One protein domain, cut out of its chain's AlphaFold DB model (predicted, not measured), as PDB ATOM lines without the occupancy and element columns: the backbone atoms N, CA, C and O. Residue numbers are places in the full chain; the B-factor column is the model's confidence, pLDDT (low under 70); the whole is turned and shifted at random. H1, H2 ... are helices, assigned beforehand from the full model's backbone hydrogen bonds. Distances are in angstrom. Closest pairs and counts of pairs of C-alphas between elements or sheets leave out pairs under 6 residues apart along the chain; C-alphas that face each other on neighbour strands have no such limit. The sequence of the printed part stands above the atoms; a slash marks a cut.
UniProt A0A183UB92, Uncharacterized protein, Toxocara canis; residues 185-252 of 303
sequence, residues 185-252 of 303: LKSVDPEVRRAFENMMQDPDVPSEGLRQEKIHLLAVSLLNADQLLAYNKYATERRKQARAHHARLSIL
ATOM      1  N   LEU A 185      71.623  24.480 113.023       85.00
ATOM      2  CA  LEU A 185      72.135  24.941 111.725       85.00
ATOM      3  C   LEU A 185      71.060  25.042 110.636       85.00
ATOM      4  O   LEU A 185      71.350  25.491 109.526       85.00
ATOM      5  N   LYS A 186      69.809  24.653 110.909       83.69
ATOM      6  CA  LYS A 186      68.735  24.631 109.896       83.69
ATOM      7  C   LYS A 186      68.381  26.021 109.362       83.69
ATOM      8  O   LYS A 186      68.154  26.168 108.168       83.69
ATOM      9  N   SER A 187      68.386  27.038 110.220       80.62
ATOM     10  CA  SER A 187      68.042  28.428 109.878       80.62
ATOM     11  C   SER A 187      69.261  29.345 109.714       80.62
ATOM     12  O   SER A 187      69.114  30.564 109.654       80.62
ATOM     13  N   VAL A 188      70.467  28.777 109.691       85.06
ATOM     14  CA  VAL A 188      71.735  29.516 109.617       85.06
ATOM     15  C   VAL A 188      72.107  29.811 108.161       85.06
ATOM     16  O   VAL A 188      71.741  29.061 107.251       85.06
ATOM     17  N   ASP A 189      72.819  30.914 107.933       84.69
ATOM     18  CA  ASP A 189      73.357  31.253 106.615       84.69
ATOM     19  C   ASP A 189      74.265  30.118 106.083       84.69
ATOM     20  O   ASP A 189      74.994  29.513 106.874       84.69
ATOM     21  N   PRO A 190      74.238  29.779 104.780       85.50
ATOM     22  CA  PRO A 190      75.061  28.704 104.225       85.50
ATOM     23  C   PRO A 190      76.564  28.834 104.505       85.50
ATOM     24  O   PRO A 190      77.228  27.816 104.703       85.50
ATOM     25  N   GLU A 191      77.106  30.052 104.548       81.56
ATOM     26  CA  GLU A 191      78.524  30.277 104.836       81.56
ATOM     27  C   GLU A 191      78.852  29.977 106.301       81.56
ATOM     28  O   GLU A 191      79.820  29.269 106.590       81.56
ATOM     29  N   VAL A 192      77.999  30.438 107.217       82.50
ATOM     30  CA  VAL A 192      78.125  30.151 108.650       82.50
ATOM     31  C   VAL A 192      77.925  28.658 108.912       82.50
ATOM     32  O   VAL A 192      78.715  28.057 109.634       82.50
ATOM     33  N   ARG A 193      76.938  28.017 108.271       86.38
ATOM     34  CA  ARG A 193      76.705  26.565 108.362       86.38
ATOM     35  C   ARG A 193      77.960  25.776 107.996       86.38
ATOM     36  O   ARG A 193      78.370  24.908 108.763       86.38
ATOM     37  N   ARG A 194      78.603  26.132 106.882       83.06
ATOM     38  CA  ARG A 194      79.848  25.498 106.439       83.06
ATOM     39  C   ARG A 194      80.976  25.664 107.460       83.06
ATOM     40  O   ARG A 194      81.756  24.739 107.642       83.06
ATOM     41  N   ALA A 195      81.066  26.804 108.150       82.94
ATOM     42  CA  ALA A 195      82.068  26.996 109.203       82.94
ATOM     43  C   ALA A 195      81.879  26.009 110.371       82.94
ATOM     44  O   ALA A 195      82.855  25.431 110.849       82.94
ATOM     45  N   PHE A 196      80.632  25.767 110.789       86.56
ATOM     46  CA  PHE A 196      80.329  24.756 111.808       86.56
ATOM     47  C   PHE A 196      80.595  23.336 111.321       86.56
ATOM     48  O   PHE A 196      81.226  22.569 112.041       86.56
ATOM     49  N   GLU A 197      80.144  22.986 110.115       86.44
ATOM     50  CA  GLU A 197      80.353  21.651 109.540       86.44
ATOM     51  C   GLU A 197      81.843  21.337 109.381       86.44
ATOM     52  O   GLU A 197      82.285  20.267 109.798       86.44
ATOM     53  N   ASN A 198      82.628  22.299 108.886       85.38
ATOM     54  CA  ASN A 198      84.077  22.168 108.784       85.38
ATOM     55  C   ASN A 198      84.705  21.922 110.159       85.38
ATOM     56  O   ASN A 198      85.473  20.983 110.300       85.38
ATOM     57  N   MET A 199      84.347  22.703 111.187       84.25
ATOM     58  CA  MET A 199      84.882  22.509 112.542       84.25
ATOM     59  C   MET A 199      84.465  21.161 113.154       84.25
ATOM     60  O   MET A 199      85.248  20.501 113.838       84.25
ATOM     61  N   MET A 200      83.228  20.728 112.904       82.75
ATOM     62  CA  MET A 200      82.709  19.442 113.380       82.75
ATOM     63  C   MET A 200      83.425  18.251 112.743       82.75
ATOM     64  O   MET A 200      83.572  17.224 113.396       82.75
ATOM     65  N   GLN A 201      83.882  18.389 111.499       81.75
ATOM     66  CA  GLN A 201      84.497  17.308 110.725       81.75
ATOM     67  C   GLN A 201      86.020  17.442 110.598       81.75
ATOM     68  O   GLN A 201      86.647  16.585 109.983       81.75
ATOM     69  N   ASP A 202      86.612  18.493 111.170       74.81
ATOM     70  CA  ASP A 202      88.038  18.795 111.063       74.81
ATOM     71  C   ASP A 202      88.892  17.647 111.643       74.81
ATOM     72  O   ASP A 202      88.856  17.417 112.862       74.81
ATOM     73  N   PRO A 203      89.645  16.902 110.813       70.06
ATOM     74  CA  PRO A 203      90.469  15.794 111.284       70.06
ATOM     75  C   PRO A 203      91.696  16.265 112.078       70.06
ATOM     76  O   PRO A 203      92.295  15.457 112.786       70.06
ATOM     77  N   ASP A 204      92.055  17.550 111.990       69.94
ATOM     78  CA  ASP A 204      93.252  18.117 112.613       69.94
ATOM     79  C   ASP A 204      92.994  18.612 114.048       69.94
ATOM     80  O   ASP A 204      93.915  19.074 114.728       69.94
ATOM     81  N   VAL A 205      91.753  18.528 114.546       61.03
ATOM     82  CA  VAL A 205      91.448  18.871 115.941       61.03
ATOM     83  C   VAL A 205      91.839  17.702 116.854       61.03
ATOM     84  O   VAL A 205      91.226  16.640 116.761       61.03
ATOM     85  N   PRO A 206      92.808  17.894 117.769       50.00
ATOM     86  CA  PRO A 206      93.417  16.803 118.529       50.00
ATOM     87  C   PRO A 206      92.466  16.095 119.498       50.00
ATOM     88  O   PRO A 206      92.671  14.920 119.770       50.00
ATOM     89  N   SER A 207      91.426  16.769 120.001       61.69
ATOM     90  CA  SER A 207      90.467  16.165 120.929       61.69
ATOM     91  C   SER A 207      89.033  16.632 120.690       61.69
ATOM     92  O   SER A 207      88.778  17.774 120.295       61.69
ATOM     93  N   GLU A 208      88.069  15.760 120.994       69.94
ATOM     94  CA  GLU A 208      86.639  16.093 120.934       69.94
ATOM     95  C   GLU A 208      86.264  17.225 121.900       69.94
ATOM     96  O   GLU A 208      85.397  18.042 121.590       69.94
ATOM     97  N   GLY A 209      86.942  17.319 123.049       69.50
ATOM     98  CA  GLY A 209      86.763  18.427 123.990       69.50
ATOM     99  C   GLY A 209      87.139  19.769 123.360       69.50
ATOM    100  O   GLY A 209      86.345  20.711 123.375       69.50
ATOM    101  N   LEU A 210      88.303  19.837 122.707       72.81
ATOM    102  CA  LEU A 210      88.735  21.043 122.002       72.81
ATOM    103  C   LEU A 210      87.843  21.350 120.793       72.81
ATOM    104  O   LEU A 210      87.547  22.515 120.526       72.81
ATOM    105  N   ARG A 211      87.380  20.322 120.070       79.81
ATOM    106  CA  ARG A 211      86.410  20.480 118.977       79.81
ATOM    107  C   ARG A 211      85.134  21.141 119.484       79.81
ATOM    108  O   ARG A 211      84.657  22.103 118.883       79.81
ATOM    109  N   GLN A 212      84.611  20.661 120.607       78.31
ATOM    110  CA  GLN A 212      83.407  21.199 121.223       78.31
ATOM    111  C   GLN A 212      83.590  22.653 121.668       78.31
ATOM    112  O   GLN A 212      82.680  23.461 121.465       78.31
ATOM    113  N   GLU A 213      84.753  22.997 122.218       78.25
ATOM    114  CA  GLU A 213      85.064  24.370 122.616       78.25
ATOM    115  C   GLU A 213      85.132  25.302 121.404       78.25
ATOM    116  O   GLU A 213      84.478  26.344 121.366       78.25
ATOM    117  N   LYS A 214      85.817  24.884 120.335       80.50
ATOM    118  CA  LYS A 214      85.857  25.650 119.083       80.50
ATOM    119  C   LYS A 214      84.462  25.838 118.477       80.50
ATOM    120  O   LYS A 214      84.135  26.937 118.030       80.50
ATOM    121  N   ILE A 215      83.616  24.806 118.498       85.44
ATOM    122  CA  ILE A 215      82.211  24.902 118.067       85.44
ATOM    123  C   ILE A 215      81.437  25.892 118.946       85.44
ATOM    124  O   ILE A 215      80.635  26.673 118.432       85.44
ATOM    125  N   HIS A 216      81.673  25.893 120.258       85.38
ATOM    126  CA  HIS A 216      81.022  26.825 121.172       85.38
ATOM    127  C   HIS A 216      81.409  28.279 120.896       85.38
ATOM    128  O   HIS A 216      80.533  29.143 120.830       85.38
ATOM    129  N   LEU A 217      82.689  28.541 120.649       83.88
ATOM    130  CA  LEU A 217      83.174  29.872 120.287       83.88
ATOM    131  C   LEU A 217      82.583  30.355 118.954       83.88
ATOM    132  O   LEU A 217      82.170  31.513 118.838       83.88
ATOM    133  N   LEU A 218      82.466  29.467 117.962       85.88
ATOM    134  CA  LEU A 218      81.747  29.772 116.721       85.88
ATOM    135  C   LEU A 218      80.273  30.107 116.994       85.88
ATOM    136  O   LEU A 218      79.744  31.053 116.415       85.88
ATOM    137  N   ALA A 219      79.618  29.386 117.908       84.12
ATOM    138  CA  ALA A 219      78.228  29.643 118.288       84.12
ATOM    139  C   ALA A 219      78.028  31.043 118.869       84.12
ATOM    140  O   ALA A 219      77.151  31.774 118.417       84.12
ATOM    141  N   VAL A 220      78.869  31.440 119.824       83.31
ATOM    142  CA  VAL A 220      78.758  32.745 120.492       83.31
ATOM    143  C   VAL A 220      79.108  33.909 119.555       83.31
ATOM    144  O   VAL A 220      78.599  35.012 119.736       83.31
ATOM    145  N   SER A 221      79.948  33.676 118.541       81.00
ATOM    146  CA  SER A 221      80.394  34.725 117.615       81.00
ATOM    147  C   SER A 221      79.513  34.899 116.375       81.00
ATOM    148  O   SER A 221      79.355  36.029 115.910       81.00
ATOM    149  N   LEU A 222      78.955  33.815 115.825       82.81
ATOM    150  CA  LEU A 222      78.293  33.834 114.514       82.81
ATOM    151  C   LEU A 222      76.771  33.672 114.570       82.81
ATOM    152  O   LEU A 222      76.098  33.995 113.590       82.81
ATOM    153  N   LEU A 223      76.217  33.159 115.671       83.25
ATOM    154  CA  LEU A 223      74.780  32.907 115.773       83.25
ATOM    155  C   LEU A 223      74.034  34.115 116.339       83.25
ATOM    156  O   LEU A 223      74.511  34.821 117.225       83.25
ATOM    157  N   ASN A 224      72.813  34.326 115.849       85.06
ATOM    158  CA  ASN A 224      71.879  35.273 116.456       85.06
ATOM    159  C   ASN A 224      71.175  34.662 117.685       85.06
ATOM    160  O   ASN A 224      71.341  33.483 117.989       85.06
ATOM    161  N   ALA A 225      70.365  35.457 118.389       82.38
ATOM    162  CA  ALA A 225      69.722  35.039 119.636       82.38
ATOM    163  C   ALA A 225      68.873  33.754 119.500       82.38
ATOM    164  O   ALA A 225      69.003  32.843 120.319       82.38
ATOM    165  N   ASP A 226      68.058  33.647 118.448       82.31
ATOM    166  CA  ASP A 226      67.181  32.489 118.230       82.31
ATOM    167  C   ASP A 226      67.985  31.224 117.890       82.31
ATOM    168  O   ASP A 226      67.707  30.128 118.384       82.31
ATOM    169  N   GLN A 227      69.030  31.373 117.072       85.12
ATOM    170  CA  GLN A 227      69.946  30.288 116.714       85.12
ATOM    171  C   GLN A 227      70.797  29.841 117.909       85.12
ATOM    172  O   GLN A 227      71.035  28.645 118.085       85.12
ATOM    173  N   LEU A 228      71.217  30.778 118.762       83.69
ATOM    174  CA  LEU A 228      71.984  30.488 119.970       83.69
ATOM    175  C   LEU A 228      71.139  29.722 120.997       83.69
ATOM    176  O   LEU A 228      71.643  28.806 121.646       83.69
ATOM    177  N   LEU A 229      69.838  30.015 121.097       84.06
ATOM    178  CA  LEU A 229      68.909  29.225 121.909       84.06
ATOM    179  C   LEU A 229      68.835  27.770 121.418       84.06
ATOM    180  O   LEU A 229      68.914  26.833 122.217       84.06
ATOM    181  N   ALA A 230      68.736  27.571 120.100       82.94
ATOM    182  CA  ALA A 230      68.752  26.239 119.502       82.94
ATOM    183  C   ALA A 230      70.092  25.517 119.740       82.94
ATOM    184  O   ALA A 230      70.100  24.327 120.069       82.94
ATOM    185  N   TYR A 231      71.214  26.235 119.638       85.75
ATOM    186  CA  TYR A 231      72.542  25.708 119.949       85.75
ATOM    187  C   TYR A 231      72.656  25.282 121.418       85.75
ATOM    188  O   TYR A 231      73.109  24.176 121.696       85.75
ATOM    189  N   ASN A 232      72.188  26.102 122.360       86.00
ATOM    190  CA  ASN A 232      72.241  25.785 123.789       86.00
ATOM    191  C   ASN A 232      71.450  24.515 124.123       86.00
ATOM    192  O   ASN A 232      71.912  23.687 124.916       86.00
ATOM    193  N   LYS A 233      70.295  24.316 123.474       82.88
ATOM    194  CA  LYS A 233      69.527  23.070 123.587       82.88
ATOM    195  C   LYS A 233      70.334  21.874 123.076       82.88
ATOM    196  O   LYS A 233      70.456  20.875 123.780       82.88
ATOM    197  N   TYR A 234      70.924  21.992 121.887       84.88
ATOM    198  CA  TYR A 234      71.785  20.956 121.313       84.88
ATOM    199  C   TYR A 234      72.987  20.625 122.217       84.88
ATOM    200  O   TYR A 234      73.230  19.456 122.515       84.88
ATOM    201  N   ALA A 235      73.700  21.641 122.706       80.94
ATOM    202  CA  ALA A 235      74.863  21.479 123.575       80.94
ATOM    203  C   ALA A 235      74.495  20.793 124.900       80.94
ATOM    204  O   ALA A 235      75.245  19.957 125.404       80.94
ATOM    205  N   THR A 236      73.320  21.106 125.448       79.94
ATOM    206  CA  THR A 236      72.803  20.468 126.667       79.94
ATOM    207  C   THR A 236      72.511  18.986 126.454       79.94
ATOM    208  O   THR A 236      72.994  18.157 127.225       79.94
ATOM    209  N   GLU A 237      71.788  18.634 125.389       76.69
ATOM    210  CA  GLU A 237      71.488  17.231 125.075       76.69
ATOM    211  C   GLU A 237      72.762  16.423 124.809       76.69
ATOM    212  O   GLU A 237      72.932  15.328 125.342       76.69
ATOM    213  N   ARG A 238      73.722  16.996 124.077       78.00
ATOM    214  CA  ARG A 238      75.034  16.369 123.855       78.00
ATOM    215  C   ARG A 238      75.779  16.103 125.161       78.00
ATOM    216  O   ARG A 238      76.289  15.002 125.349       78.00
ATOM    217  N   ARG A 239      75.801  17.062 126.095       73.94
ATOM    218  CA  ARG A 239      76.401  16.871 127.431       73.94
ATOM    219  C   ARG A 239      75.696  15.770 128.219       73.94
ATOM    220  O   ARG A 239      76.351  14.993 128.909       73.94
ATOM    221  N   LYS A 240      74.366  15.689 128.128       75.19
ATOM    222  CA  LYS A 240      73.580  14.625 128.767       75.19
ATOM    223  C   LYS A 240      73.944  13.253 128.197       75.19
ATOM    224  O   LYS A 240      74.202  12.328 128.964       75.19
ATOM    225  N   GLN A 241      74.032  13.138 126.874       74.00
ATOM    226  CA  GLN A 241      74.450  11.909 126.196       74.00
ATOM    227  C   GLN A 241      75.883  11.510 126.559       74.00
ATOM    228  O   GLN A 241      76.119  10.350 126.884       74.00
ATOM    229  N   ALA A 242      76.820  12.463 126.579       70.12
ATOM    230  CA  ALA A 242      78.207  12.215 126.966       70.12
ATOM    231  C   ALA A 242      78.306  11.672 128.401       70.12
ATOM    232  O   ALA A 242      78.954  10.652 128.629       70.12
ATOM    233  N   ARG A 243      77.583  12.279 129.352       74.69
ATOM    234  CA  ARG A 243      77.508  11.791 130.739       74.69
ATOM    235  C   ARG A 243      76.898  10.396 130.837       74.69
ATOM    236  O   ARG A 243      77.431   9.546 131.542       74.69
ATOM    237  N   ALA A 244      75.805  10.143 130.120       72.00
ATOM    238  CA  ALA A 244      75.168   8.829 130.102       72.00
ATOM    239  C   ALA A 244      76.098   7.756 129.515       72.00
ATOM    240  O   ALA A 244      76.185   6.651 130.046       72.00
ATOM    241  N   HIS A 245      76.827   8.087 128.450       70.38
ATOM    242  CA  HIS A 245      77.832   7.211 127.861       70.38
ATOM    243  C   HIS A 245      78.977   6.935 128.844       70.38
ATOM    244  O   HIS A 245      79.320   5.778 129.072       70.38
ATOM    245  N   HIS A 246      79.501   7.969 129.505       68.56
ATOM    246  CA  HIS A 246      80.536   7.810 130.524       68.56
ATOM    247  C   HIS A 246      80.068   6.922 131.689       68.56
ATOM    248  O   HIS A 246      80.771   5.990 132.074       68.56
ATOM    249  N   ALA A 247      78.845   7.123 132.185       72.44
ATOM    250  CA  ALA A 247      78.253   6.276 133.220       72.44
ATOM    251  C   ALA A 247      78.086   4.809 132.771       72.44
ATOM    252  O   ALA A 247      78.286   3.888 133.560       72.44
ATOM    253  N   ARG A 248      77.769   4.565 131.492       75.06
ATOM    254  CA  ARG A 248      77.738   3.204 130.923       75.06
ATOM    255  C   ARG A 248      79.126   2.577 130.821       75.06
ATOM    256  O   ARG A 248      79.240   1.359 130.897       75.06
ATOM    257  N   LEU A 249      80.177   3.373 130.641       70.06
ATOM    258  CA  LEU A 249      81.549   2.869 130.595       70.06
ATOM    259  C   LEU A 249      82.159   2.683 131.988       70.06
ATOM    260  O   LEU A 249      83.003   1.803 132.160       70.06
ATOM    261  N   SER A 250      81.741   3.464 132.988       72.25
ATOM    262  CA  SER A 250      82.294   3.389 134.347       72.25
ATOM    263  C   SER A 250      81.981   2.063 135.045       72.25
ATOM    264  O   SER A 250      82.796   1.579 135.829       72.25
ATOM    265  N   ILE A 251      80.858   1.423 134.701       79.88
ATOM    266  CA  ILE A 251      80.502   0.080 135.193       79.88
ATOM    267  C   ILE A 251      81.387  -1.034 134.610       79.88
ATOM    268  O   ILE A 251      81.386  -2.155 135.119       79.88
ATOM    269  N   LEU A 252      82.131  -0.763 133.533       72.19
ATOM    270  CA  LEU A 252      82.952  -1.761 132.857       72.19
ATOM    271  C   LEU A 252      84.334  -1.893 133.510       72.19
ATOM    272  O   LEU A 252      84.958  -0.918 133.946       72.19
TER     273      LEU A 252
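This is residues 185 to 252 of the 303 residues of an uncharacterized protein of Toxocara canis (UniProt A0A183UB92). H1 and H2 form a helical hairpin; the longer H3 folds back from H2's end, and its residues 236 to 250 stick out as a free arm. The printed part has 68 residues with three named helices, H1, H2, H3, and no named strand: all helix. It is only just loose, close to compact, with a radius of gyration of the C-alphas of 13.6 A, spanning 43 by 28 by 17 A.

H1, residues 190 to 201, touches H2, residues 208 to 222, a hairpin at a shallow tilt of 13 degrees; the closest C-alphas, of Phe 196 and Ile 215, are 6.5 A apart. H2 and H3, residues 225 to 250, a hairpin at 11 degrees, only just touch, with 3 pairs of C-alphas within 8 A, through residues 219 to 220 and 228 to 231 alone; closest are C-alphas 219 and 228, 6.5 A. H1 and H3 are apart. In H1, H2 and H3 every O i to N i+4 pair is within hydrogen-bond range.

From first to last C-alpha, H1 measures 16.2 A from (75.061, 28.704, 104.225), H2 20.6 A, and H3 37.1 A to (82.294, 3.389, 134.347).

The printed part has no cut. Residues 204 to 209 and 246 have pLDDT under 70.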